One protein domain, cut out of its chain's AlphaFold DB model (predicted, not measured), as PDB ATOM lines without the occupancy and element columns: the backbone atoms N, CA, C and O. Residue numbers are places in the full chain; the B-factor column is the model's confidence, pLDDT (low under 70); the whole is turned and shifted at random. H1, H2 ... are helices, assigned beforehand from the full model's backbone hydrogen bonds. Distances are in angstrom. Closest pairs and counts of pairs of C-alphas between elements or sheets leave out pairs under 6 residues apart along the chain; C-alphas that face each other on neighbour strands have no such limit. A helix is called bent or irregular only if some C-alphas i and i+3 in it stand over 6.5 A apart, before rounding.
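What this domain is: This is residues 2 to 189 of the 192 residues of an uncharacterized protein of Actinobacteria bacterium (UniProt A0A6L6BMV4). A deep, open horseshoe of helices has the long H4 as its base, with the short H3 alongside and H8 crossing the far part of H4. One arm holds H1, H2 and the two arms of the bent H10, with the short H9 beside the base; the other arm holds H5, H6 and H7, with the last residues, 184 to 189, in the space between the arms. The printed part has 188 residues with ten named helices, H1 to H10 in chain order, and no named strand; its class is all helix. It is compact, with a radius of gyration of the C-alphas of 18.6 A and spans of 54 by 39 by 29 A.

Where its parts are: H1, residues 2 to 8, begins with C-alpha 2 at (65.188, -24.159, 7.240). H2, residues 10 to 27, is 24.7 A long, with a kink of 48 degrees near residue 21; it is irregular, but only just, C-alphas 11 and 14 being 6.8 A apart. H3 is residues 36 to 42. H4, residues 50 to 75, is 37.7 A long and ends with C-alpha 75 at (28.542, -13.988, 3.148). H5 is residues 80 to 90, H6 97 to 101, H7 106 to 118 over 18.6 A, H8 129 to 145 over 24.0 A, and H9 148 to 153. H10, residues 155 to 179, was assigned as one helix by its hydrogen bonds but is bent, C-alphas 164 and 167 being 6.7 A apart; its arms are H10a, 155 to 164, and H10b, 167 to 179, which ends with C-alpha 179 at (55.366, -38.877, 11.376).

How they stand to each other: H1 only just touches H10b, with 3 pairs of C-alphas within 8 A, closest at His 8 and Leu 172, 7.2 A. H2 touches residues 50 to 61 of H4 at a steep tilt of 60 degrees, closest at the C-alphas of Gly 20 and Gly 54, 3.4 A. H2 touches H9 with residues 22 to 27 alone, closest at the C-alphas of Val 26 and Leu 152, 5.9 A. H3 and H4 form a hairpin at a shallow tilt of 13 degrees, the C-alphas of Phe 38 and Glu 63 being closest, 4.9 A. H4 touches H8 at a steep tilt of 45 degrees, closest at the C-alphas of His 69 and Thr 142, 5.4 A. H5 touches H6, H7 and H8; the closest C-alphas are Ser 84 and Ala 99, 5.2 A, Glu 82 and Gly 112, 5.0 A, and Trp 90 and Ile 132, 6.0 A. H5 and H10b are apart. Every O i to N i+4 pair is within hydrogen-bond range in H1, H3 to H9 and H10a; in H2 it is 8 of 14, in H10b 8 of 9.

The domain as a whole: The two C-alphas farthest apart, of Pro 48 and Asp 124, are 56.0 A apart. The printed part has no cut and no long link. Its mean pLDDT is 94.7, and no printed residue is under 70.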
ATOM      1  N   THR A   2      64.208 -23.960   8.330       82.38
ATOM      2  CA  THR A   2      65.188 -24.159   7.240       82.38
ATOM      3  C   THR A   2      65.877 -25.525   7.270       82.38
ATOM      4  O   THR A   2      66.051 -26.133   6.224       82.38
ATOM      5  N   GLU A   3      66.201 -26.054   8.454       88.81
ATOM      6  CA  GLU A   3      66.789 -27.398   8.578       88.81
ATOM      7  C   GLU A   3      65.855 -28.513   8.083       88.81
ATOM      8  O   GLU A   3      66.282 -29.413   7.365       88.81
ATOM      9  N   GLY A   4      64.557 -28.420   8.398       88.00
ATOM     10  CA  GLY A   4      63.564 -29.379   7.913       88.00
ATOM     11  C   GLY A   4      63.404 -29.311   6.395       88.00
ATOM     12  O   GLY A   4      63.348 -30.351   5.748       88.00
ATOM     13  N   LEU A   5      63.415 -28.101   5.821       91.31
ATOM     14  CA  LEU A   5      63.394 -27.918   4.366       91.31
ATOM     15  C   LEU A   5      64.635 -28.539   3.714       91.31
ATOM     16  O   LEU A   5      64.489 -29.343   2.806       91.31
ATOM     17  N   ARG A   6      65.843 -28.264   4.225       92.88
ATOM     18  CA  ARG A   6      67.090 -28.865   3.711       92.88
ATOM     19  C   ARG A   6      67.104 -30.388   3.797       92.88
ATOM     20  O   ARG A   6      67.702 -31.036   2.947       92.88
ATOM     21  N   THR A   7      66.473 -30.947   4.825       94.19
ATOM     22  CA  THR A   7      66.447 -32.396   5.052       94.19
ATOM     23  C   THR A   7      65.455 -33.100   4.130       94.19
ATOM     24  O   THR A   7      65.770 -34.157   3.594       94.19
ATOM     25  N   HIS A   8      64.251 -32.545   3.969       93.81
ATOM     26  CA  HIS A   8      63.141 -33.264   3.341       93.81
ATOM     27  C   HIS A   8      62.818 -32.804   1.921       93.81
ATOM     28  O   HIS A   8      62.309 -33.608   1.149       93.81
ATOM     29  N   VAL A   9      63.084 -31.539   1.595       94.94
ATOM     30  CA  VAL A   9      62.765 -30.904   0.306       94.94
ATOM     31  C   VAL A   9      63.824 -29.843  -0.050       94.94
ATOM     32  O   VAL A   9      63.501 -28.657  -0.188       94.94
ATOM     33  N   PRO A  10      65.122 -30.210  -0.128       96.06
ATOM     34  CA  PRO A  10      66.198 -29.257  -0.410       96.06
ATOM     35  C   PRO A  10      66.001 -28.498  -1.729       96.06
ATOM     36  O   PRO A  10      66.452 -27.362  -1.847       96.06
ATOM     37  N   GLU A  11      65.284 -29.083  -2.689       95.62
ATOM     38  CA  GLU A  11      64.907 -28.466  -3.959       95.62
ATOM     39  C   GLU A  11      64.040 -27.206  -3.813       95.62
ATOM     40  O   GLU A  11      63.989 -26.418  -4.750       95.62
ATOM     41  N   LEU A  12      63.404 -26.970  -2.655       96.00
ATOM     42  CA  LEU A  12      62.654 -25.738  -2.377       96.00
ATOM     43  C   LEU A  12      63.516 -24.588  -1.850       96.00
ATOM     44  O   LEU A  12      63.031 -23.461  -1.796       96.00
ATOM     45  N   ILE A  13      64.761 -24.837  -1.435       96.56
ATOM     46  CA  ILE A  13      65.596 -23.814  -0.790       96.56
ATOM     47  C   ILE A  13      65.855 -22.638  -1.736       96.56
ATOM     48  O   ILE A  13      65.537 -21.498  -1.386       96.56
ATOM     49  N   ASP A  14      66.373 -22.916  -2.931       97.25
ATOM     50  CA  ASP A  14      66.680 -21.875  -3.913       97.25
ATOM     51  C   ASP A  14      65.399 -21.220  -4.470       97.25
ATOM     52  O   ASP A  14      65.324 -19.989  -4.438       97.25
ATOM     53  N   PRO A  15      64.340 -21.971  -4.863       97.75
ATOM     54  CA  PRO A  15      63.067 -21.375  -5.269       97.75
ATOM     55  C   PRO A  15      62.431 -20.469  -4.216       97.75
ATOM     56  O   PRO A  15      61.907 -19.416  -4.566       97.75
ATOM     57  N   LEU A  16      62.473 -20.829  -2.928       97.62
ATOM     58  CA  LEU A  16      61.949 -19.966  -1.863       97.62
ATOM     59  C   LEU A  16      62.714 -18.646  -1.787       97.62
ATOM     60  O   LEU A  16      62.088 -17.595  -1.688       97.62
ATOM     61  N   ALA A  17      64.045 -18.686  -1.847       97.62
ATOM     62  CA  ALA A  17      64.855 -17.473  -1.838       97.62
ATOM     63  C   ALA A  17      64.582 -16.597  -3.074       97.62
ATOM     64  O   ALA A  17      64.344 -15.398  -2.931       97.62
ATOM     65  N   GLU A  18      64.558 -17.196  -4.269       97.88
ATOM     66  CA  GLU A  18      64.310 -16.498  -5.536       97.88
ATOM     67  C   GLU A  18      62.916 -15.860  -5.571       97.88
ATOM     68  O   GLU A  18      62.779 -14.658  -5.811       97.88
ATOM     69  N   TYR A  19      61.869 -16.635  -5.278       98.19
ATOM     70  CA  TYR A  19      60.502 -16.120  -5.300       98.19
ATOM     71  C   TYR A  19      60.223 -15.148  -4.165       98.19
ATOM     72  O   TYR A  19      59.337 -14.315  -4.312       98.19
ATOM     73  N   GLY A  20      60.970 -15.181  -3.060       97.75
ATOM     74  CA  GLY A  20      60.848 -14.155  -2.028       97.75
ATOM     75  C   GLY A  20      61.020 -12.741  -2.586       97.75
ATOM     76  O   GLY A  20      60.181 -11.878  -2.325       97.75
ATOM     77  N   GLU A  21      62.037 -12.526  -3.422       97.31
ATOM     78  CA  GLU A  21      62.298 -11.232  -4.071       97.31
ATOM     79  C   GLU A  21      61.180 -10.830  -5.051       97.31
ATOM     80  O   GLU A  21      60.847  -9.651  -5.171       97.31
ATOM     81  N   LEU A  22      60.553 -11.802  -5.721       98.44
ATOM     82  CA  LEU A  22      59.464 -11.565  -6.679       98.44
ATOM     83  C   LEU A  22      58.109 -11.328  -5.996       98.44
ATOM     84  O   LEU A  22      57.304 -10.513  -6.453       98.44
ATOM     85  N   LEU A  23      57.839 -12.040  -4.901       98.62
ATOM     86  CA  LEU A  23      56.540 -12.053  -4.233       98.62
ATOM     87  C   LEU A  23      56.360 -10.887  -3.261       98.62
ATOM     88  O   LEU A  23      55.230 -10.443  -3.072       98.62
ATOM     89  N   TRP A  24      57.421 -10.355  -2.648       98.50
ATOM     90  CA  TRP A  24      57.268  -9.221  -1.728       98.50
ATOM     91  C   TRP A  24      56.658  -7.970  -2.380       98.50
ATOM     92  O   TRP A  24      55.691  -7.447  -1.818       98.50
ATOM     93  N   PRO A  25      57.107  -7.523  -3.570       98.56
ATOM     94  CA  PRO A  25      56.463  -6.420  -4.284       98.56
ATOM     95  C   PRO A  25      54.985  -6.680  -4.607       98.56
ATOM     96  O   PRO A  25      54.185  -5.747  -4.652       98.56
ATOM     97  N   VAL A  26      54.606  -7.944  -4.832       98.75
ATOM     98  CA  VAL A  26      53.205  -8.347  -5.019       98.75
ATOM     99  C   VAL A  26      52.442  -8.201  -3.706       98.75
ATOM    100  O   VAL A  26      51.444  -7.484  -3.662       98.75
ATOM    101  N   VAL A  27      52.936  -8.827  -2.633       98.69
ATOM    102  CA  VAL A  27      52.343  -8.822  -1.287       98.69
ATOM    103  C   VAL A  27      52.084  -7.398  -0.789       98.69
ATOM    104  O   VAL A  27      50.993  -7.112  -0.305       98.69
ATOM    105  N   GLU A  28      53.041  -6.484  -0.953       97.88
ATOM    106  CA  GLU A  28      52.928  -5.085  -0.512       97.88
ATOM    107  C   GLU A  28      51.821  -4.294  -1.225       97.88
ATOM    108  O   GLU A  28      51.347  -3.282  -0.708       97.88
ATOM    109  N   ARG A  29      51.392  -4.748  -2.405       98.38
ATOM    110  CA  ARG A  29      50.341  -4.108  -3.206       98.38
ATOM    111  C   ARG A  29      48.955  -4.695  -2.948       98.38
ATOM    112  O   ARG A  29      47.969  -4.146  -3.445       98.38
ATOM    113  N   LEU A  30      48.858  -5.799  -2.206       98.50
ATOM    114  CA  LEU A  30      47.587  -6.468  -1.969       98.50
ATOM    115  C   LEU A  30      46.715  -5.697  -0.960       98.50
ATOM    116  O   LEU A  30      47.201  -5.274   0.093       98.50
ATOM    117  N   PRO A  31      45.401  -5.541  -1.216       97.19
ATOM    118  CA  PRO A  31      44.507  -4.865  -0.282       97.19
ATOM    119  C   PRO A  31      44.370  -5.623   1.043       97.19
ATOM    120  O   PRO A  31      43.950  -6.783   1.064       97.19
ATOM    121  N   CYS A  32      44.638  -4.933   2.155       97.00
ATOM    122  CA  CYS A  32      44.567  -5.501   3.506       97.00
ATOM    123  C   CYS A  32      43.168  -5.429   4.150       97.00
ATOM    124  O   CYS A  32      42.893  -6.138   5.116       97.00
ATOM    125  N   VAL A  33      42.271  -4.566   3.657       96.56
ATOM    126  CA  VAL A  33      40.954  -4.344   4.281       96.56
ATOM    127  C   VAL A  33      40.157  -5.650   4.391       96.56
ATOM    128  O   VAL A  33      40.015  -6.381   3.415       96.56
ATOM    129  N   GLY A  34      39.663  -5.946   5.597       95.75
ATOM    130  CA  GLY A  34      38.904  -7.168   5.890       95.75
ATOM    131  C   GLY A  34      39.730  -8.460   5.936       95.75
ATOM    132  O   GLY A  34      39.159  -9.506   6.220       95.75
ATOM    133  N   ARG A  35      41.049  -8.403   5.701       97.69
ATOM    134  CA  ARG A  35      41.945  -9.568   5.679       97.69
ATOM    135  C   ARG A  35      42.875  -9.562   6.884       97.69
ATOM    136  O   ARG A  35      43.990  -9.039   6.840       97.69
ATOM    137  N   VAL A  36      42.343 -10.049   7.999       97.69
ATOM    138  CA  VAL A  36      42.977  -9.925   9.315       97.69
ATOM    139  C   VAL A  36      44.216 -10.810   9.418       97.69
ATOM    140  O   VAL A  36      45.239 -10.336   9.914       97.69
ATOM    141  N   PHE A  37      44.166 -12.054   8.932       98.06
ATOM    142  CA  PHE A  37      45.325 -12.950   8.979       98.06
ATOM    143  C   PHE A  37      46.428 -12.475   8.039       98.06
ATOM    144  O   PHE A  37      47.593 -12.432   8.441       98.06
ATOM    145  N   PHE A  38      46.069 -12.019   6.837       98.56
ATOM    146  CA  PHE A  38      47.022 -11.377   5.937       98.56
ATOM    147  C   PHE A  38      47.688 -10.160   6.583       98.56
ATOM    148  O   PHE A  38      48.912 -10.065   6.586       98.56
ATOM    149  N   GLY A  39      46.902  -9.248   7.164       98.25
ATOM    150  CA  GLY A  39      47.429  -8.056   7.827       98.25
ATOM    151  C   GLY A  39      48.350  -8.392   9.001       98.25
ATOM    152  O   GLY A  39      49.406  -7.777   9.152       98.25
ATOM    153  N   ALA A  40      47.995  -9.407   9.795       98.06
ATOM    154  CA  ALA A  40      48.828  -9.893  10.889       98.06
ATOM    155  C   ALA A  40      50.163 -10.459  10.382       98.06
ATOM    156  O   ALA A  40      51.211 -10.120  10.928       98.06
ATOM    157  N   HIS A  41      50.141 -11.268   9.319       97.44
ATOM    158  CA  HIS A  41      51.355 -11.780   8.685       97.44
ATOM    159  C   HIS A  41      52.200 -10.660   8.071       97.44
ATOM    160  O   HIS A  41      53.414 -10.653   8.257       97.44
ATOM    161  N   LEU A  42      51.585  -9.694   7.387       97.44
ATOM    162  CA  LEU A  42      52.278  -8.566   6.763       97.44
ATOM    163  C   LEU A  42      52.999  -7.680   7.793       97.44
ATOM    164  O   LEU A  42      54.058  -7.135   7.495       97.44
ATOM    165  N   ALA A  43      52.443  -7.551   9.000       97.31
ATOM    166  CA  ALA A  43      53.029  -6.769  10.087       97.31
ATOM    167  C   ALA A  43      54.214  -7.459  10.792       97.31
ATOM    168  O   ALA A  43      54.929  -6.809  11.559       97.31
ATOM    169  N   MET A  44      54.434  -8.760  10.570       97.00
ATOM    170  CA  MET A  44      55.579  -9.463  11.151       97.00
ATOM    171  C   MET A  44      56.896  -8.972  10.521       97.00
ATOM    172  O   MET A  44      56.947  -8.744   9.310       97.00
ATOM    173  N   PRO A  45      57.991  -8.840  11.296       96.12
ATOM    174  CA  PRO A  45      59.291  -8.471  10.746       96.12
ATOM    175  C   PRO A  45      59.765  -9.479   9.696       96.12
ATOM    176  O   PRO A  45      59.738 -10.688   9.936       96.12
ATOM    177  N   ARG A  46      60.256  -8.984   8.557       95.25
ATOM    178  CA  ARG A  46      60.865  -9.840   7.533       95.25
ATOM    179  C   ARG A  46      62.196 -10.386   8.033       95.25
ATOM    180  O   ARG A  46      63.025  -9.640   8.557       95.25
ATOM    181  N   SER A  47      62.406 -11.684   7.848       94.81
ATOM    182  CA  SER A  47      63.694 -12.317   8.135       94.81
ATOM    183  C   SER A  47      64.769 -11.822   7.155       94.81
ATOM    184  O   SER A  47      64.477 -11.721   5.964       94.81
ATOM    185  N   PRO A  48      66.016 -11.571   7.602       95.44
ATOM    186  CA  PRO A  48      67.137 -11.312   6.697       95.44
ATOM    187  C   PRO A  48      67.624 -12.575   5.963       95.44
ATOM    188  O   PRO A  48      68.380 -12.463   5.005       95.44
ATOM    189  N   ASP A  49      67.224 -13.774   6.407       96.75
ATOM    190  CA  ASP A  49      67.456 -15.024   5.671       96.75
ATOM    191  C   ASP A  49      66.506 -15.081   4.452       96.75
ATOM    192  O   ASP A  49      65.285 -15.071   4.661       96.75
ATOM    193  N   PRO A  50      67.021 -15.163   3.205       96.88
ATOM    194  CA  PRO A  50      66.198 -15.124   1.993       96.88
ATOM    195  C   PRO A  50      65.154 -16.240   1.899       96.88
ATOM    196  O   PRO A  50      64.029 -15.999   1.468       96.88
ATOM    197  N   VAL A  51      65.478 -17.451   2.364       96.88
ATOM    198  CA  VAL A  51      64.569 -18.608   2.328       96.88
ATOM    199  C   VAL A  51      63.403 -18.375   3.282       96.88
ATOM    200  O   VAL A  51      62.239 -18.587   2.938       96.88
ATOM    201  N   MET A  52      63.704 -17.899   4.491       96.44
ATOM    202  CA  MET A  52      62.682 -17.555   5.482       96.44
ATOM    203  C   MET A  52      61.825 -16.370   5.025       96.44
ATOM    204  O   MET A  52      60.618 -16.360   5.268       96.44
ATOM    205  N   SER A  53      62.437 -15.386   4.360       97.69
ATOM    206  CA  SER A  53      61.744 -14.238   3.772       97.69
ATOM    207  C   SER A  53      60.764 -14.675   2.680       97.69
ATOM    208  O   SER A  53      59.599 -14.276   2.702       97.69
ATOM    209  N   GLY A  54      61.184 -15.560   1.774       97.81
ATOM    210  CA  GLY A  54      60.312 -16.101   0.735       97.81
ATOM    211  C   GLY A  54      59.192 -16.982   1.272       97.81
ATOM    212  O   GLY A  54      58.038 -16.827   0.874       97.81
ATOM    213  N   TRP A  55      59.479 -17.831   2.263       96.81
ATOM    214  CA  TRP A  55      58.444 -18.591   2.970       96.81
ATOM    215  C   TRP A  55      57.382 -17.678   3.591       96.81
ATOM    216  O   TRP A  55      56.184 -17.971   3.551       96.81
ATOM    217  N   HIS A  56      57.811 -16.561   4.177       98.06
ATOM    218  CA  HIS A  56      56.906 -15.571   4.747       98.06
ATOM    219  C   HIS A  56      56.041 -14.924   3.661       98.06
ATOM    220  O   HIS A  56      54.823 -14.881   3.828       98.06
ATOM    221  N   ALA A  57      56.619 -14.528   2.524       98.44
ATOM    222  CA  ALA A  57      55.860 -13.993   1.393       98.44
ATOM    223  C   ALA A  57      54.788 -14.980   0.887       98.44
ATOM    224  O   ALA A  57      53.627 -14.598   0.736       98.44
ATOM    225  N   VAL A  58      55.128 -16.267   0.726       97.81
ATOM    226  CA  VAL A  58      54.163 -17.320   0.349       97.81
ATOM    227  C   VAL A  58      53.035 -17.445   1.380       97.81
ATOM    228  O   VAL A  58      51.864 -17.554   1.012       97.81
ATOM    229  N   ASN A  59      53.343 -17.370   2.678       97.62
ATOM    230  CA  ASN A  59      52.311 -17.400   3.720       97.62
ATOM    231  C   ASN A  59      51.408 -16.166   3.698       97.62
ATOM    232  O   ASN A  59      50.207 -16.310   3.904       97.62
ATOM    233  N   CYS A  60      51.941 -14.979   3.402       98.56
ATOM    234  CA  CYS A  60      51.115 -13.791   3.193       98.56
ATOM    235  C   CYS A  60      50.095 -14.030   2.068       98.56
ATOM    236  O   CYS A  60      48.909 -13.770   2.258       98.56
ATOM    237  N   LEU A  61      50.514 -14.591   0.928       98.38
ATOM    238  CA  LEU A  61      49.592 -14.921  -0.167       98.38
ATOM    239  C   LEU A  61      48.542 -15.957   0.246       98.38
ATOM    240  O   LEU A  61      47.356 -15.786  -0.050       98.38
ATOM    241  N   ARG A  62      48.962 -16.999   0.976       98.06
ATOM    242  CA  ARG A  62      48.056 -18.025   1.508       98.06
ATOM    243  C   ARG A  62      46.971 -17.406   2.389       98.06
ATOM    244  O   ARG A  62      45.796 -17.711   2.192       98.06
ATOM    245  N   GLU A  63      47.344 -16.542   3.332       98.50
ATOM    246  CA  GLU A  63      46.371 -15.902   4.223       98.50
ATOM    247  C   GLU A  63      45.505 -14.878   3.504       98.50
ATOM    248  O   GLU A  63      44.317 -14.777   3.789       98.50
ATOM    249  N   TRP A  64      46.043 -14.178   2.506       98.62
ATOM    250  CA  TRP A  64      45.252 -13.251   1.702       98.62
ATOM    251  C   TRP A  64      44.137 -13.965   0.917       98.62
ATOM    252  O   TRP A  64      42.988 -13.500   0.892       98.62
ATOM    253  N   ARG A  65      44.443 -15.131   0.325       98.38
ATOM    254  CA  ARG A  65      43.433 -16.011  -0.292       98.38
ATOM    255  C   ARG A  65      42.472 -16.565   0.763       98.38
ATOM    256  O   ARG A  65      41.261 -16.524   0.559       98.38
ATOM    257  N   GLY A  66      42.999 -17.047   1.890       97.69
ATOM    258  CA  GLY A  66      42.223 -17.639   2.983       97.69
ATOM    259  C   GLY A  66      41.198 -16.682   3.594       97.69
ATOM    260  O   GLY A  66      40.032 -17.043   3.729       97.69
ATOM    261  N   ASP A  67      41.594 -15.445   3.889       98.38
ATOM    262  CA  ASP A  67      40.687 -14.401   4.378       98.38
ATOM    263  C   ASP A  67      39.564 -14.112   3.365       98.38
ATOM    264  O   ASP A  67      38.404 -13.942   3.741       98.38
ATOM    265  N   THR A  68      39.886 -14.110   2.064       98.31
ATOM    266  CA  THR A  68      38.889 -13.923   0.996       98.31
ATOM    267  C   THR A  68      37.889 -15.084   0.959       98.31
ATOM    268  O   THR A  68      36.682 -14.850   0.891       98.31
ATOM    269  N   HIS A  69      38.367 -16.325   1.072       98.00
ATOM    270  CA  HIS A  69      37.515 -17.515   1.136       98.00
ATOM    271  C   HIS A  69      36.571 -17.477   2.344       98.00
ATOM    272  O   HIS A  69      35.364 -17.680   2.208       98.00
ATOM    273  N   TRP A  70      37.087 -17.150   3.532       97.19
ATOM    274  CA  TRP A  70      36.257 -17.063   4.735       97.19
ATOM    275  C   TRP A  70      35.215 -15.951   4.649       97.19
ATOM    276  O   TRP A  70      34.085 -16.151   5.096       97.19
ATOM    277  N   ALA A  71      35.535 -14.816   4.023       98.00
ATOM    278  CA  ALA A  71      34.553 -13.766   3.772       98.00
ATOM    279  C   ALA A  71      33.393 -14.259   2.886       98.00
ATOM    280  O   ALA A  71      32.238 -13.945   3.172       98.00
ATOM    281  N   LEU A  72      33.673 -15.070   1.858       98.44
ATOM    282  CA  LEU A  72      32.645 -15.676   0.999       98.44
ATOM    283  C   LEU A  72      31.781 -16.691   1.757       98.44
ATOM    284  O   LEU A  72      30.556 -16.657   1.645       98.44
ATOM    285  N   VAL A  73      32.396 -17.552   2.572       98.12
ATOM    286  CA  VAL A  73      31.686 -18.519   3.428       98.12
ATOM    287  C   VAL A  73      30.732 -17.799   4.386       98.12
ATOM    288  O   VAL A  73      29.558 -18.163   4.489       98.12
ATOM    289  N   VAL A  74      31.207 -16.734   5.039       97.75
ATOM    290  CA  VAL A  74      30.391 -15.901   5.935       97.75
ATOM    291  C   VAL A  74      29.268 -15.201   5.167       97.75
ATOM    292  O   VAL A  74      28.128 -15.199   5.630       97.75
ATOM    293  N   ALA A  75      29.547 -14.646   3.985       98.06
ATOM    294  CA  ALA A  75      28.542 -13.988   3.148       98.06
ATOM    295  C   ALA A  75      27.447 -14.953   2.655       98.06
ATOM    296  O   ALA A  75      26.294 -14.550   2.512       98.06
ATOM    297  N   ALA A  76      27.777 -16.233   2.461       98.00
ATOM    298  CA  ALA A  76      26.811 -17.294   2.169       98.00
ATOM    299  C   ALA A  76      26.006 -17.754   3.401       98.00
ATOM    300  O   ALA A  76      25.166 -18.651   3.296       98.00
ATOM    301  N   GLY A  77      26.246 -17.158   4.574       97.38
ATOM    302  CA  GLY A  77      25.556 -17.487   5.817       97.38
ATOM    303  C   GLY A  77      25.911 -18.871   6.354       97.38
ATOM    304  O   GLY A  77      25.086 -19.480   7.043       97.38
ATOM    305  N   LEU A  78      27.091 -19.392   6.006       98.00
ATOM    306  CA  LEU A  78      27.576 -20.682   6.480       98.00
ATOM    307  C   LEU A  78      28.416 -20.522   7.747       98.00
ATOM    308  O   LEU A  78      29.236 -19.611   7.871       98.00
ATOM    309  N   THR A  79      28.239 -21.448   8.680       95.69
ATOM    310  CA  THR A  79      29.135 -21.618   9.828       95.69
ATOM    311  C   THR A  79      30.308 -22.538   9.473       95.69
ATOM    312  O   THR A  79      30.307 -23.219   8.445       95.69
ATOM    313  N   HIS A  80      31.324 -22.596  10.340       92.44
ATOM    314  CA  HIS A  80      32.476 -23.482  10.146       92.44
ATOM    315  C   HIS A  80      32.094 -24.977  10.015       92.44
ATOM    316  O   HIS A  80      32.567 -25.617   9.067       92.44
ATOM    317  N   PRO A  81      31.229 -25.548  10.886       94.88
ATOM    318  CA  PRO A  81      30.743 -26.917  10.712       94.88
ATOM    319  C   PRO A  81      30.012 -27.124   9.385       94.88
ATOM    320  O   PRO A  81      30.263 -28.107   8.698       94.88
ATOM    321  N   GLU A  82      29.149 -26.185   8.987       97.12
ATOM    322  CA  GLU A  82      28.371 -26.296   7.750       97.12
ATOM    323  C   GLU A  82      29.266 -26.310   6.507       97.12
ATOM    324  O   GLU A  82      29.133 -27.195   5.662       97.12
ATOM    325  N   ALA A  83      30.224 -25.382   6.417       96.31
ATOM    326  CA  ALA A  83      31.202 -25.362   5.331       96.31
ATOM    327  C   ALA A  83      32.016 -26.667   5.284       96.31
ATOM    328  O   ALA A  83      32.238 -27.228   4.209       96.31
ATOM    329  N   SER A  84      32.400 -27.197   6.452       94.31
ATOM    330  CA  SER A  84      33.128 -28.464   6.555       94.31
ATOM    331  C   SER A  84      32.290 -29.667   6.116       94.31
ATOM    332  O   SER A  84      32.825 -30.535   5.433       94.31
ATOM    333  N   ILE A  85      30.996 -29.723   6.453       95.88
ATOM    334  CA  ILE A  85      30.076 -30.786   6.007       95.88
ATOM    335  C   ILE A  85      29.941 -30.767   4.481       95.88
ATOM    336  O   ILE A  85      30.110 -31.802   3.835       95.88
ATOM    337  N   LEU A  86      29.693 -29.592   3.892       96.69
ATOM    338  CA  LEU A  86      29.557 -29.451   2.439       96.69
ATOM    339  C   LEU A  86      30.848 -29.842   1.710       96.69
ATOM    340  O   LEU A  86      30.808 -30.562   0.711       96.69
ATOM    341  N   HIS A  87      32.002 -29.411   2.224       93.69
ATOM    342  CA  HIS A  87      33.290 -29.762   1.638       93.69
ATOM    343  C   HIS A  87      33.625 -31.253   1.807       93.69
ATOM    344  O   HIS A  87      34.109 -31.870   0.861       93.69
ATOM    345  N   ASN A  88      33.301 -31.859   2.957       92.38
ATOM    346  CA  ASN A  88      33.465 -33.299   3.191       92.38
ATOM    347  C   ASN A  88      32.672 -34.128   2.176       92.38
ATOM    348  O   ASN A  88      33.190 -35.104   1.643       92.38
ATOM    349  N   ALA A  89      31.424 -33.727   1.911       93.44
ATOM    350  CA  ALA A  89      30.574 -34.395   0.934       93.44
ATOM    351  C   ALA A  89      31.115 -34.253  -0.496       93.44
ATOM    352  O   ALA A  89      31.139 -35.237  -1.226       93.44
ATOM    353  N   TRP A  90      31.606 -33.067  -0.881       92.25
ATOM    354  CA  TRP A  90      32.228 -32.858  -2.196       92.25
ATOM    355  C   TRP A  90      33.486 -33.713  -2.394       92.25
ATOM    356  O   TRP A  90      33.685 -34.267  -3.468       92.25
ATOM    357  N   LEU A  91      34.306 -33.865  -1.348       87.44
ATOM    358  CA  LEU A  91      35.500 -34.719  -1.372       87.44
ATOM    359  C   LEU A  91      35.185 -36.224  -1.331       87.44
ATOM    360  O   LEU A  91      36.095 -37.035  -1.492       87.44
ATOM    361  N   GLY A  92      33.933 -36.615  -1.071       86.25
ATOM    362  CA  GLY A  92      33.551 -38.023  -0.927       86.25
ATOM    363  C   GLY A  92      34.194 -38.707   0.285       86.25
ATOM    364  O   GLY A  92      34.497 -39.898   0.243       86.25
ATOM    365  N   TYR A  93      34.460 -37.960   1.357       82.94
ATOM    366  CA  TYR A  93      35.025 -38.523   2.583       82.94
ATOM    367  C   TYR A  93      33.983 -39.249   3.428       82.94
ATOM    368  O   TYR A  93      32.783 -38.982   3.337       82.94
ATOM    369  N   GLU A  94      34.475 -40.109   4.326       83.25
ATOM    370  CA  GLU A  94      33.662 -40.712   5.382       83.25
ATOM    371  C   GLU A  94      32.844 -39.641   6.124       83.25
ATOM    372  O   GLU A  94      33.328 -38.510   6.300       83.25
ATOM    373  N   PRO A  95      31.621 -39.968   6.583       84.31
ATOM    374  CA  PRO A  95      30.738 -38.998   7.212       84.31
ATOM    375  C   PRO A  95      31.422 -38.179   8.316       84.31
ATOM    376  O   PRO A  95      31.976 -38.704   9.293       84.31
ATOM    377  N   ASP A  96      31.352 -36.858   8.143       86.31
ATOM    378  CA  ASP A  96      31.831 -35.821   9.065       86.31
ATOM    379  C   ASP A  96      33.328 -35.800   9.341       86.31
ATOM    380  O   ASP A  96      33.791 -35.081  10.235       86.31
ATOM    381  N   TRP A  97      34.103 -36.605   8.629       84.50
ATOM    382  CA  TRP A  97      35.491 -36.807   8.982       84.50
ATOM    383  C   TRP A  97      36.311 -35.516   8.899       84.50
ATOM    384  O   TRP A  97      37.071 -35.216   9.821       84.50
ATOM    385  N   LEU A  98      36.094 -34.692   7.873       86.75
ATOM    386  CA  LEU A  98      36.760 -33.400   7.740       86.75
ATOM    387  C   LEU A  98      36.437 -32.470   8.916       86.75
ATOM    388  O   LEU A  98      37.351 -31.884   9.493       86.75
ATOM    389  N   ALA A  99      35.166 -32.365   9.309       86.38
ATOM    390  CA  ALA A  99      34.751 -31.532  10.437       86.38
ATOM    391  C   ALA A  99      35.397 -32.010  11.752       86.38
ATOM    392  O   ALA A  99      35.975 -31.208  12.491       86.38
ATOM    393  N   LYS A 100      35.388 -33.328  12.002       86.56
ATOM    394  CA  LYS A 100      36.033 -33.958  13.169       86.56
ATOM    395  C   LYS A 100      37.543 -33.721  13.184       86.56
ATOM    396  O   LYS A 100      38.094 -33.357  14.219       86.56
ATOM    397  N   SER A 101      38.209 -33.854  12.034       81.94
ATOM    398  CA  SER A 101      39.655 -33.615  11.900       81.94
ATOM    399  C   SER A 101      40.060 -32.168  12.214       81.94
ATOM    400  O   SER A 101      41.202 -31.912  12.586       81.94
ATOM    401  N   ARG A 102      39.114 -31.223  12.108       84.88
ATOM    402  CA  ARG A 102      39.286 -29.798  12.429       84.88
ATOM    403  C   ARG A 102      38.815 -29.435  13.843       84.88
ATOM    404  O   ARG A 102      38.747 -28.258  14.173       84.88
ATOM    405  N   GLY A 103      38.500 -30.430  14.674       86.88
ATOM    406  CA  GLY A 103      38.095 -30.225  16.065       86.88
ATOM    407  C   GLY A 103      36.643 -29.783  16.250       86.88
ATOM    408  O   GLY A 103      36.297 -29.316  17.331       86.88
ATOM    409  N   THR A 104      35.786 -29.931  15.230       91.31
ATOM    410  CA  THR A 104      34.345 -29.664  15.380       91.31
ATOM    411  C   THR A 104      33.753 -30.634  16.400       91.31
ATOM    412  O   THR A 104      33.939 -31.850  16.286       91.31
ATOM    413  N   THR A 105      33.042 -30.107  17.397       94.44
ATOM    414  CA  THR A 105      32.424 -30.934  18.438       94.44
ATOM    415  C   THR A 105      31.229 -31.724  17.885       94.44
ATOM    416  O   THR A 105      30.626 -31.309  16.891       94.44
ATOM    417  N   PRO A 106      30.842 -32.857  18.504       94.94
ATOM    418  CA  PRO A 106      29.647 -33.597  18.093       94.94
ATOM    419  C   PRO A 106      28.369 -32.744  18.097       94.94
ATOM    420  O   PRO A 106      27.549 -32.874  17.191       94.94
ATOM    421  N   ASP A 107      28.231 -31.844  19.074       96.69
ATOM    422  CA  ASP A 107      27.067 -30.963  19.204       96.69
ATOM    423  C   ASP A 107      27.030 -29.920  18.079       96.69
ATOM    424  O   ASP A 107      25.993 -29.743  17.437       96.69
ATOM    425  N   ASP A 108      28.163 -29.275  17.776       96.56
ATOM    426  CA  ASP A 108      28.266 -28.314  16.667       96.56
ATOM    427  C   ASP A 108      27.997 -28.982  15.316       96.56
ATOM    428  O   ASP A 108      27.360 -28.408  14.431       96.56
ATOM    429  N   LEU A 109      28.461 -30.220  15.159       95.75
ATOM    430  CA  LEU A 109      28.249 -31.016  13.960       95.75
ATOM    431  C   LEU A 109      26.765 -31.359  13.776       95.75
ATOM    432  O   LEU A 109      26.215 -31.154  12.694       95.75
ATOM    433  N   GLN A 110      26.092 -31.819  14.836       96.44
ATOM    434  CA  GLN A 110      24.654 -32.088  14.812       96.44
ATOM    435  C   GLN A 110      23.852 -30.822  14.474       96.44
ATOM    436  O   GLN A 110      22.929 -30.867  13.655       96.44
ATOM    437  N   GLN A 111      24.216 -29.685  15.072       97.00
ATOM    438  CA  GLN A 111      23.601 -28.392  14.772       97.00
ATOM    439  C   GLN A 111      23.836 -27.977  13.314       97.00
ATOM    440  O   GLN A 111      22.902 -27.508  12.661       97.00
ATOM    441  N   GLY A 112      25.043 -28.201  12.785       97.19
ATOM    442  CA  GLY A 112      25.394 -27.953  11.388       97.19
ATOM    443  C   GLY A 112      24.518 -28.745  10.418       97.19
ATOM    444  O   GLY A 112      23.899 -28.156   9.534       97.19
ATOM    445  N   TRP A 113      24.373 -30.058  10.626       97.94
ATOM    446  CA  TRP A 113      23.479 -30.903   9.823       97.94
ATOM    447  C   TRP A 113      22.022 -30.439   9.881       97.94
ATOM    448  O   TRP A 113      21.370 -30.296   8.845       97.94
ATOM    449  N   ALA A 114      21.509 -30.156  11.082       97.88
ATOM    450  CA  ALA A 114      20.137 -29.690  11.259       97.88
ATOM    451  C   ALA A 114      19.892 -28.324  10.593       97.88
ATOM    452  O   ALA A 114      18.819 -28.078  10.040       97.88
ATOM    453  N   SER A 115      20.878 -27.428  10.638       98.00
ATOM    454  CA  SER A 115      20.817 -26.117   9.994       98.00
ATOM    455  C   SER A 115      20.882 -26.229   8.467       98.00
ATOM    456  O   SER A 115      20.044 -25.643   7.778       98.00
ATOM    457  N   LEU A 116      21.778 -27.056   7.919       98.31
ATOM    458  CA  LEU A 116      21.840 -27.326   6.478       98.31
ATOM    459  C   LEU A 116      20.551 -27.964   5.947       98.31
ATOM    460  O   LEU A 116      20.109 -27.606   4.856       98.31
ATOM    461  N   ALA A 117      19.910 -28.842   6.724       98.25
ATOM    462  CA  ALA A 117      18.614 -29.414   6.361       98.25
ATOM    463  C   ALA A 117      17.525 -28.331   6.262       98.25
ATOM    464  O   ALA A 117      16.781 -28.283   5.287       98.25
ATOM    465  N   LYS A 118      17.485 -27.385   7.214       98.00
ATOM    466  CA  LYS A 118      16.581 -26.217   7.146       98.00
ATOM    467  C   LYS A 118      16.869 -25.311   5.944       98.00
ATOM    468  O   LYS A 118      15.953 -24.665   5.447       98.00
ATOM    469  N   LYS A 119      18.123 -25.266   5.483       97.88
ATOM    470  CA  LYS A 119      18.558 -24.527   4.285       97.88
ATOM    471  C   LYS A 119      18.311 -25.294   2.973       97.88
ATOM    472  O   LYS A 119      18.607 -24.756   1.914       97.88
ATOM    473  N   GLY A 120      17.806 -26.532   3.022       98.06
ATOM    474  CA  GLY A 120      17.615 -27.388   1.840       98.06
ATOM    475  C   GLY A 120      18.916 -27.940   1.238       98.06
ATOM    476  O   GLY A 120      18.914 -28.512   0.151       98.06
ATOM    477  N   LEU A 121      20.040 -27.784   1.941       98.44
ATOM    478  CA  LEU A 121      21.361 -28.241   1.495       98.44
ATOM    479  C   LEU A 121      21.671 -29.668   1.961       98.44
ATOM    480  O   LEU A 121      22.675 -30.250   1.557       98.44
ATOM    481  N   VAL A 122      20.807 -30.227   2.810       98.25
ATOM    482  CA  VAL A 122      20.832 -31.616   3.266       98.25
ATOM    483  C   VAL A 122      19.425 -32.198   3.178       98.25
ATOM    484  O   VAL A 122      18.462 -31.552   3.587       98.25
ATOM    485  N   ALA A 123      19.325 -33.437   2.709       97.62
ATOM    486  CA  ALA A 123      18.116 -34.252   2.744       97.62
ATOM    487  C   ALA A 123      18.500 -35.707   3.041       97.62
ATOM    488  O   ALA A 123      19.548 -36.169   2.600       97.62
ATOM    489  N   ASP A 124      17.683 -36.409   3.829       94.50
ATOM    490  CA  ASP A 124      17.872 -37.835   4.145       94.50
ATOM    491  C   ASP A 124      19.284 -38.195   4.658       94.50
ATOM    492  O   ASP A 124      19.837 -39.253   4.364       94.50
ATOM    493  N   GLY A 125      19.886 -37.290   5.441       91.75
ATOM    494  CA  GLY A 125      21.225 -37.470   6.013       91.75
ATOM    495  C   GLY A 125      22.378 -37.296   5.017       91.75
ATOM    496  O   GLY A 125      23.512 -37.637   5.342       91.75
ATOM    497  N   GLN A 126      22.113 -36.769   3.820       95.88
ATOM    498  CA  GLN A 126      23.111 -36.519   2.784       95.88
ATOM    499  C   GLN A 126      23.071 -35.068   2.308       95.88
ATOM    500  O   GLN A 126      22.027 -34.416   2.331       95.88
ATOM    501  N   VAL A 127      24.219 -34.552   1.867       97.62
ATOM    502  CA  VAL A 127      24.294 -33.235   1.221       97.62
ATOM    503  C   VAL A 127      23.614 -33.311  -0.146       97.62
ATOM    504  O   VAL A 127      23.870 -34.228  -0.923       97.62
ATOM    505  N   THR A 128      22.735 -32.354  -0.435       98.44
ATOM    506  CA  THR A 128      21.990 -32.299  -1.699       98.44
ATOM    507  C   THR A 128      22.868 -31.803  -2.847       98.44
ATOM    508  O   THR A 128      23.933 -31.215  -2.636       98.44
ATOM    509  N   SER A 129      22.395 -31.962  -4.087       98.00
ATOM    510  CA  SER A 129      23.033 -31.357  -5.264       98.00
ATOM    511  C   SER A 129      23.213 -29.845  -5.115       98.00
ATOM    512  O   SER A 129      24.228 -29.306  -5.545       98.00
ATOM    513  N   ASP A 130      22.268 -29.169  -4.461       98.38
ATOM    514  CA  ASP A 130      22.330 -27.727  -4.221       98.38
ATOM    515  C   ASP A 130      23.410 -27.366  -3.196       98.38
ATOM    516  O   ASP A 130      24.087 -26.349  -3.354       98.38
ATOM    517  N   GLY A 131      23.629 -28.219  -2.188       98.12
ATOM    518  CA  GLY A 131      24.747 -28.106  -1.250       98.12
ATOM    519  C   GLY A 131      26.105 -28.254  -1.934       98.12
ATOM    520  O   GLY A 131      26.992 -27.421  -1.737       98.12
ATOM    521  N   ILE A 132      26.244 -29.259  -2.801       98.00
ATOM    522  CA  ILE A 132      27.447 -29.465  -3.621       98.00
ATOM    523  C   ILE A 132      27.676 -28.280  -4.567       98.00
ATOM    524  O   ILE A 132      28.788 -27.756  -4.648       98.00
ATOM    525  N   ALA A 133      26.622 -27.804  -5.233       98.19
ATOM    526  CA  ALA A 133      26.695 -26.658  -6.130       98.19
ATOM    527  C   ALA A 133      27.046 -25.361  -5.388       98.19
ATOM    528  O   ALA A 133      27.816 -24.556  -5.905       98.19
ATOM    529  N   LEU A 134      26.519 -25.146  -4.176       98.44
ATOM    530  CA  LEU A 134      26.895 -24.004  -3.342       98.44
ATOM    531  C   LEU A 134      28.378 -24.049  -2.983       98.44
ATOM    532  O   LEU A 134      29.061 -23.042  -3.149       98.44
ATOM    533  N   ARG A 135      28.882 -25.206  -2.537       97.25
ATOM    534  CA  ARG A 135      30.309 -25.377  -2.246       97.25
ATOM    535  C   ARG A 135      31.159 -25.046  -3.466       97.25
ATOM    536  O   ARG A 135      32.112 -24.292  -3.329       97.25
ATOM    537  N   GLN A 136      30.821 -25.584  -4.642       97.88
ATOM    538  CA  GLN A 136      31.601 -25.338  -5.858       97.88
ATOM    539  C   GLN A 136      31.613 -23.852  -6.228       97.88
ATOM    540  O   GLN A 136      32.683 -23.300  -6.458       97.88
ATOM    541  N   ARG A 137      30.456 -23.175  -6.176       98.38
ATOM    542  CA  ARG A 137      30.383 -21.727  -6.428       98.38
ATOM    543  C   ARG A 137      31.285 -20.920  -5.493       98.38
ATOM    544  O   ARG A 137      31.899 -19.964  -5.943       98.38
ATOM    545  N   LEU A 138      31.375 -21.293  -4.213       98.38
ATOM    546  CA  LEU A 138      32.246 -20.603  -3.254       98.38
ATOM    547  C   LEU A 138      33.734 -20.761  -3.590       98.38
ATOM    548  O   LEU A 138      34.492 -19.808  -3.411       98.38
ATOM    549  N   GLU A 139      34.160 -21.926  -4.079       97.38
ATOM    550  CA  GLU A 139      35.541 -22.123  -4.541       97.38
ATOM    551  C   GLU A 139      35.812 -21.355  -5.835       97.38
ATOM    552  O   GLU A 139      36.798 -20.627  -5.900       97.38
ATOM    553  N   ASP A 140      34.903 -21.426  -6.813       98.31
ATOM    554  CA  ASP A 140      35.032 -20.699  -8.081       98.31
ATOM    555  C   ASP A 140      35.127 -19.182  -7.833       98.31
ATOM    556  O   ASP A 140      35.959 -18.486  -8.418       98.31
ATOM    557  N   ASP A 141      34.301 -18.655  -6.923       98.69
ATOM    558  CA  ASP A 141      34.363 -17.256  -6.506       98.69
ATOM    559  C   ASP A 141      35.637 -16.936  -5.721       98.69
ATOM    560  O   ASP A 141      36.172 -15.835  -5.869       98.69
ATOM    561  N   THR A 142      36.144 -17.873  -4.915       98.44
ATOM    562  CA  THR A 142      37.430 -17.706  -4.225       98.44
ATOM    563  C   THR A 142      38.543 -17.543  -5.248       98.44
ATOM    564  O   THR A 142      39.289 -16.571  -5.169       98.44
ATOM    565  N   ASP A 143      38.634 -18.431  -6.234       97.69
ATOM    566  CA  ASP A 143      39.675 -18.378  -7.261       97.69
ATOM    567  C   ASP A 143      39.547 -17.107  -8.107       97.69
ATOM    568  O   ASP A 143      40.512 -16.351  -8.242       97.69
ATOM    569  N   ARG A 144      38.333 -16.779  -8.565       98.31
ATOM    570  CA  ARG A 144      38.053 -15.554  -9.330       98.31
ATOM    571  C   ARG A 144      38.408 -14.276  -8.568       98.31
ATOM    572  O   ARG A 144      38.885 -13.319  -9.168       98.31
ATOM    573  N   LEU A 145      38.137 -14.212  -7.264       98.00
ATOM    574  CA  LEU A 145      38.418 -13.027  -6.442       98.00
ATOM    575  C   LEU A 145      39.856 -12.985  -5.920       98.00
ATOM    576  O   LEU A 145      40.234 -12.005  -5.271       98.00
ATOM    577  N   THR A 146      40.653 -14.019  -6.195       97.81
ATOM    578  CA  THR A 146      42.033 -14.124  -5.718       97.81
ATOM    579  C   THR A 146      43.066 -14.240  -6.839       97.81
ATOM    580  O   THR A 146      44.197 -14.650  -6.591       97.81
ATOM    581  N   THR A 147      42.723 -13.783  -8.047       98.06
ATOM    582  CA  THR A 147      43.640 -13.728  -9.201       98.06
ATOM    583  C   THR A 147      44.717 -12.651  -9.076       98.06
ATOM    584  O   THR A 147      45.819 -12.828  -9.591       98.06
ATOM    585  N   LEU A 148      44.433 -11.550  -8.366       98.44
ATOM    586  CA  LEU A 148      45.289 -10.359  -8.320       98.44
ATOM    587  C   LEU A 148      46.774 -10.647  -8.013       98.44
ATOM    588  O   LEU A 148      47.616 -10.113  -8.731       98.44
ATOM    589  N   PRO A 149      47.156 -11.463  -7.006       98.31
ATOM    590  CA  PRO A 149      48.568 -11.758  -6.764       98.31
ATOM    591  C   PRO A 149      49.284 -12.335  -7.993       98.31
ATOM    592  O   PRO A 149      50.413 -11.950  -8.286       98.31
ATOM    593  N   TRP A 150      48.607 -13.206  -8.739       98.25
ATOM    594  CA  TRP A 150      49.141 -13.871  -9.929       98.25
ATOM    595  C   TRP A 150      49.190 -12.930 -11.136       98.25
ATOM    596  O   TRP A 150      50.160 -12.936 -11.889       98.25
ATOM    597  N   GLU A 151      48.198 -12.047 -11.279       98.44
ATOM    598  CA  GLU A 151      48.217 -10.971 -12.281       98.44
ATOM    599  C   GLU A 151      49.388 -10.006 -12.050       98.44
ATOM    600  O   GLU A 151      50.047  -9.582 -12.998       98.44
ATOM    601  N   LEU A 152      49.670  -9.670 -10.785       98.62
ATOM    602  CA  LEU A 152      50.780  -8.793 -10.416       98.62
ATOM    603  C   LEU A 152      52.150  -9.460 -10.578       98.62
ATOM    604  O   LEU A 152      53.105  -8.772 -10.938       98.62
ATOM    605  N   LEU A 153      52.244 -10.764 -10.301       98.56
ATOM    606  CA  LEU A 153      53.454 -11.562 -10.512       98.56
ATOM    607  C   LEU A 153      53.734 -11.786 -12.007       98.56
ATOM    608  O   LEU A 153      54.888 -11.832 -12.429       98.56
ATOM    609  N   GLY A 154      52.673 -11.899 -12.806       98.56
ATOM    610  CA  GLY A 154      52.720 -12.236 -14.223       98.56
ATOM    611  C   GLY A 154      52.563 -13.738 -14.467       98.56
ATOM    612  O   GLY A 154      52.983 -14.575 -13.665       98.56
ATOM    613  N   GLU A 155      51.963 -14.083 -15.607       98.00
ATOM    614  CA  GLU A 155      51.588 -15.460 -15.960       98.00
ATOM    615  C   GLU A 155      52.786 -16.418 -15.953       98.00
ATOM    616  O   GLU A 155      52.756 -17.429 -15.258       98.00
ATOM    617  N   ALA A 156      53.871 -16.080 -16.658       98.44
ATOM    618  CA  ALA A 156      55.036 -16.959 -16.779       98.44
ATOM    619  C   ALA A 156      55.680 -17.287 -15.421       98.44
ATOM    620  O   ALA A 156      56.022 -18.439 -15.159       98.44
ATOM    621  N   ALA A 157      55.809 -16.290 -14.541       98.19
ATOM    622  CA  ALA A 157      56.333 -16.490 -13.194       98.19
ATOM    623  C   ALA A 157      55.339 -17.250 -12.300       98.19
ATOM    624  O   ALA A 157      55.753 -18.060 -11.481       98.19
ATOM    625  N   SER A 158      54.032 -17.058 -12.487       98.31
ATOM    626  CA  SER A 158      53.005 -17.802 -11.744       98.31
ATOM    627  C   SER A 158      52.976 -19.287 -12.125       98.31
ATOM    628  O   SER A 158      52.946 -20.147 -11.250       98.31
ATOM    629  N   VAL A 159      53.054 -19.607 -13.422       98.25
ATOM    630  CA  VAL A 159      53.159 -20.998 -13.900       98.25
ATOM    631  C   VAL A 159      54.439 -21.635 -13.373       98.25
ATOM    632  O   VAL A 159      54.411 -22.734 -12.825       98.25
ATOM    633  N   ARG A 160      55.560 -20.912 -13.460       98.25
ATOM    634  CA  ARG A 160      56.842 -21.409 -12.964       98.25
ATOM    635  C   ARG A 160      56.849 -21.611 -11.445       98.25
ATOM    636  O   ARG A 160      57.503 -22.536 -10.972       98.25
ATOM    637  N   PHE A 161      56.119 -20.793 -10.687       97.88
ATOM    638  CA  PHE A 161      55.911 -21.008  -9.257       97.88
ATOM    639  C   PHE A 161      55.228 -22.356  -9.012       97.88
ATOM    640  O   PHE A 161      55.750 -23.168  -8.256       97.88
ATOM    641  N   ALA A 162      54.112 -22.643  -9.687       96.50
ATOM    642  CA  ALA A 162      53.418 -23.925  -9.539       96.50
ATOM    643  C   ALA A 162      54.337 -25.116  -9.873       96.50
ATOM    644  O   ALA A 162      54.495 -26.020  -9.055       96.50
ATOM    645  N   GLU A 163      55.052 -25.060 -11.004       97.19
ATOM    646  CA  GLU A 163      55.994 -26.110 -11.428       97.19
ATOM    647  C   GLU A 163      57.078 -26.429 -10.384       97.19
ATOM    648  O   GLU A 163      57.518 -27.574 -10.278       97.19
ATOM    649  N   LEU A 164      57.541 -25.421  -9.639       96.88
ATOM    650  CA  LEU A 164      58.602 -25.576  -8.642       96.88
ATOM    651  C   LEU A 164      58.067 -25.971  -7.259       96.88
ATOM    652  O   LEU A 164      58.736 -26.710  -6.537       96.88
ATOM    653  N   PHE A 165      56.889 -25.475  -6.873       95.69
ATOM    654  CA  PHE A 165      56.369 -25.602  -5.510       95.69
ATOM    655  C   PHE A 165      55.373 -26.755  -5.327       95.69
ATOM    656  O   PHE A 165      55.234 -27.254  -4.207       95.69
ATOM    657  N   GLU A 166      54.705 -27.221  -6.385       93.19
ATOM    658  CA  GLU A 166      53.759 -28.340  -6.293       93.19
ATOM    659  C   GLU A 166      54.441 -29.694  -6.042       93.19
ATOM    660  O   GLU A 166      54.047 -30.367  -5.085       93.19
ATOM    661  N   PRO A 167      55.484 -30.115  -6.793       93.81
ATOM    662  CA  PRO A 167      56.050 -31.456  -6.618       93.81
ATOM    663  C   PRO A 167      56.557 -31.749  -5.190       93.81
ATOM    664  O   PRO A 167      56.247 -32.821  -4.658       93.81
ATOM    665  N   PRO A 168      57.249 -30.816  -4.501       93.94
ATOM    666  CA  PRO A 168      57.688 -31.031  -3.122       93.94
ATOM    667  C   PRO A 168      56.543 -31.211  -2.111       93.94
ATOM    668  O   PRO A 168      56.756 -31.808  -1.052       93.94
ATOM    669  N   CYS A 169      55.318 -30.752  -2.412       91.25
ATOM    670  CA  CYS A 169      54.162 -30.959  -1.532       91.25
ATOM    671  C   CYS A 169      53.852 -32.451  -1.334       91.25
ATOM    672  O   CYS A 169      53.525 -32.856  -0.217       91.25
ATOM    673  N   ALA A 170      54.017 -33.282  -2.368       90.81
ATOM    674  CA  ALA A 170      53.828 -34.728  -2.258       90.81
ATOM    675  C   ALA A 170      54.860 -35.366  -1.311       90.81
ATOM    676  O   ALA A 170      54.508 -36.181  -0.456       90.81
ATOM    677  N   THR A 171      56.125 -34.937  -1.396       92.56
ATOM    678  CA  THR A 171      57.189 -35.370  -0.480       92.56
ATOM    679  C   THR A 171      56.873 -34.975   0.963       92.56
ATOM    680  O   THR A 171      57.002 -35.795   1.873       92.56
ATOM    681  N   LEU A 172      56.407 -33.742   1.187       91.88
ATOM    682  CA  LEU A 172      56.013 -33.268   2.515       91.88
ATOM    683  C   LEU A 172      54.811 -34.046   3.072       91.88
ATOM    684  O   LEU A 172      54.822 -34.414   4.246       91.88
ATOM    685  N   LEU A 173      53.812 -34.362   2.244       90.81
ATOM    686  CA  LEU A 173      52.678 -35.199   2.652       90.81
ATOM    687  C   LEU A 173      53.110 -36.622   3.011       90.81
ATOM    688  O   LEU A 173      52.644 -37.168   4.009       90.81
ATOM    689  N   HIS A 174      54.058 -37.198   2.272       91.44
ATOM    690  CA  HIS A 174      54.635 -38.488   2.637       91.44
ATOM    691  C   HIS A 174      55.359 -38.432   3.995       91.44
ATOM    692  O   HIS A 174      55.247 -39.354   4.802       91.44
ATOM    693  N   GLN A 175      56.048 -37.331   4.309       91.69
ATOM    694  CA  GLN A 175      56.626 -37.142   5.645       91.69
ATOM    695  C   GLN A 175      55.553 -37.032   6.738       91.69
ATOM    696  O   GLN A 175      55.745 -37.553   7.839       91.69
ATOM    697  N   VAL A 176      54.401 -36.418   6.450       90.38
ATOM    698  CA  VAL A 176      53.246 -36.429   7.365       90.38
ATOM    699  C   VAL A 176      52.748 -37.858   7.602       90.38
ATOM    700  O   VAL A 176      52.444 -38.205   8.742       90.38
ATOM    701  N   ASP A 177      52.745 -38.724   6.586       89.88
ATOM    702  CA  ASP A 177      52.369 -40.135   6.758       89.88
ATOM    703  C   ASP A 177      53.306 -40.876   7.706       89.88
ATOM    704  O   ASP A 177      52.846 -41.600   8.588       89.88
ATOM    705  N   ILE A 178      54.613 -40.662   7.554       92.25
ATOM    706  CA  ILE A 178      55.632 -41.295   8.399       92.25
ATOM    707  C   ILE A 178      55.523 -40.809   9.851       92.25
ATOM    708  O   ILE A 178      55.701 -41.593  10.781       92.25
ATOM    709  N   THR A 179      55.254 -39.518  10.055       91.12
ATOM    710  CA  THR A 179      55.366 -38.877  11.376       91.12
ATOM    711  C   THR A 179      54.054 -38.809  12.156       91.12
ATOM    712  O   THR A 179      54.079 -38.887  13.384       91.12
ATOM    713  N   ALA A 180      52.918 -38.674  11.473       86.50
ATOM    714  CA  ALA A 180      51.596 -38.492  12.076       86.50
ATOM    715  C   ALA A 180      50.564 -39.532  11.603       86.50
ATOM    716  O   ALA A 180      49.556 -39.750  12.278       86.50
ATOM    717  N   GLY A 181      50.818 -40.210  10.481       84.44
ATOM    718  CA  GLY A 181      49.937 -41.222   9.904       84.44
ATOM    719  C   GLY A 181      49.051 -40.695   8.772       84.44
ATOM    720  O   GLY A 181      48.813 -39.497   8.616       84.44
ATOM    721  N   THR A 182      48.498 -41.629   7.999       80.69
ATOM    722  CA  THR A 182      47.767 -41.368   6.744       80.69
ATOM    723  C   THR A 182      46.435 -40.634   6.905       80.69
ATOM    724  O   THR A 182      45.856 -40.167   5.926       80.69
ATOM    725  N   ASN A 183      45.953 -40.486   8.141       74.00
ATOM    726  CA  ASN A 183      44.719 -39.767   8.455       74.00
ATOM    727  C   ASN A 183      44.925 -38.252   8.657       74.00
ATOM    728  O   ASN A 183      43.946 -37.535   8.862       74.00
ATOM    729  N   TYR A 184      46.161 -37.743   8.616       78.88
ATOM    730  CA  TYR A 184      46.447 -36.309   8.767       78.88
ATOM    731  C   TYR A 184      46.460 -35.565   7.426       78.88
ATOM    732  O   TYR A 184      46.663 -36.167   6.378       78.88
ATOM    733  N   GLN A 185      46.227 -34.248   7.459       78.12
ATOM    734  CA  GLN A 185      46.149 -33.362   6.281       78.12
ATOM    735  C   GLN A 185      45.284 -33.869   5.108       78.12
ATOM    736  O   GLN A 185      45.718 -33.834   3.959       78.12
ATOM    737  N   PRO A 186      44.043 -34.317   5.345       70.19
ATOM    738  CA  PRO A 186      43.237 -34.873   4.271       70.19
ATOM    739  C   PRO A 186      43.004 -34.017   3.057       70.19
ATOM    740  O   PRO A 186      43.116 -34.508   1.943       70.19
ATOM    741  N   ALA A 187      42.671 -32.750   3.296       70.75
ATOM    742  CA  ALA A 187      42.310 -31.817   2.242       70.75
ATOM    743  C   ALA A 187      43.464 -31.586   1.251       70.75
ATOM    744  O   ALA A 187      43.240 -31.044   0.179       70.75
ATOM    745  N   SER A 188      44.679 -32.002   1.615       77.88
ATOM    746  CA  SER A 188      45.875 -31.926   0.784       77.88
ATOM    747  C   SER A 188      46.143 -33.207  -0.017       77.88
ATOM    748  O   SER A 188      47.127 -33.257  -0.744       77.88
ATOM    749  N   ARG A 189      45.340 -34.268   0.135       73.75
ATOM    750  CA  ARG A 189      45.587 -35.578  -0.489       73.75
ATOM    751  C   ARG A 189      44.775 -35.739  -1.767       73.75
ATOM    752  O   ARG A 189      43.553 -35.604  -1.739       73.75
TER     753      ARG A 189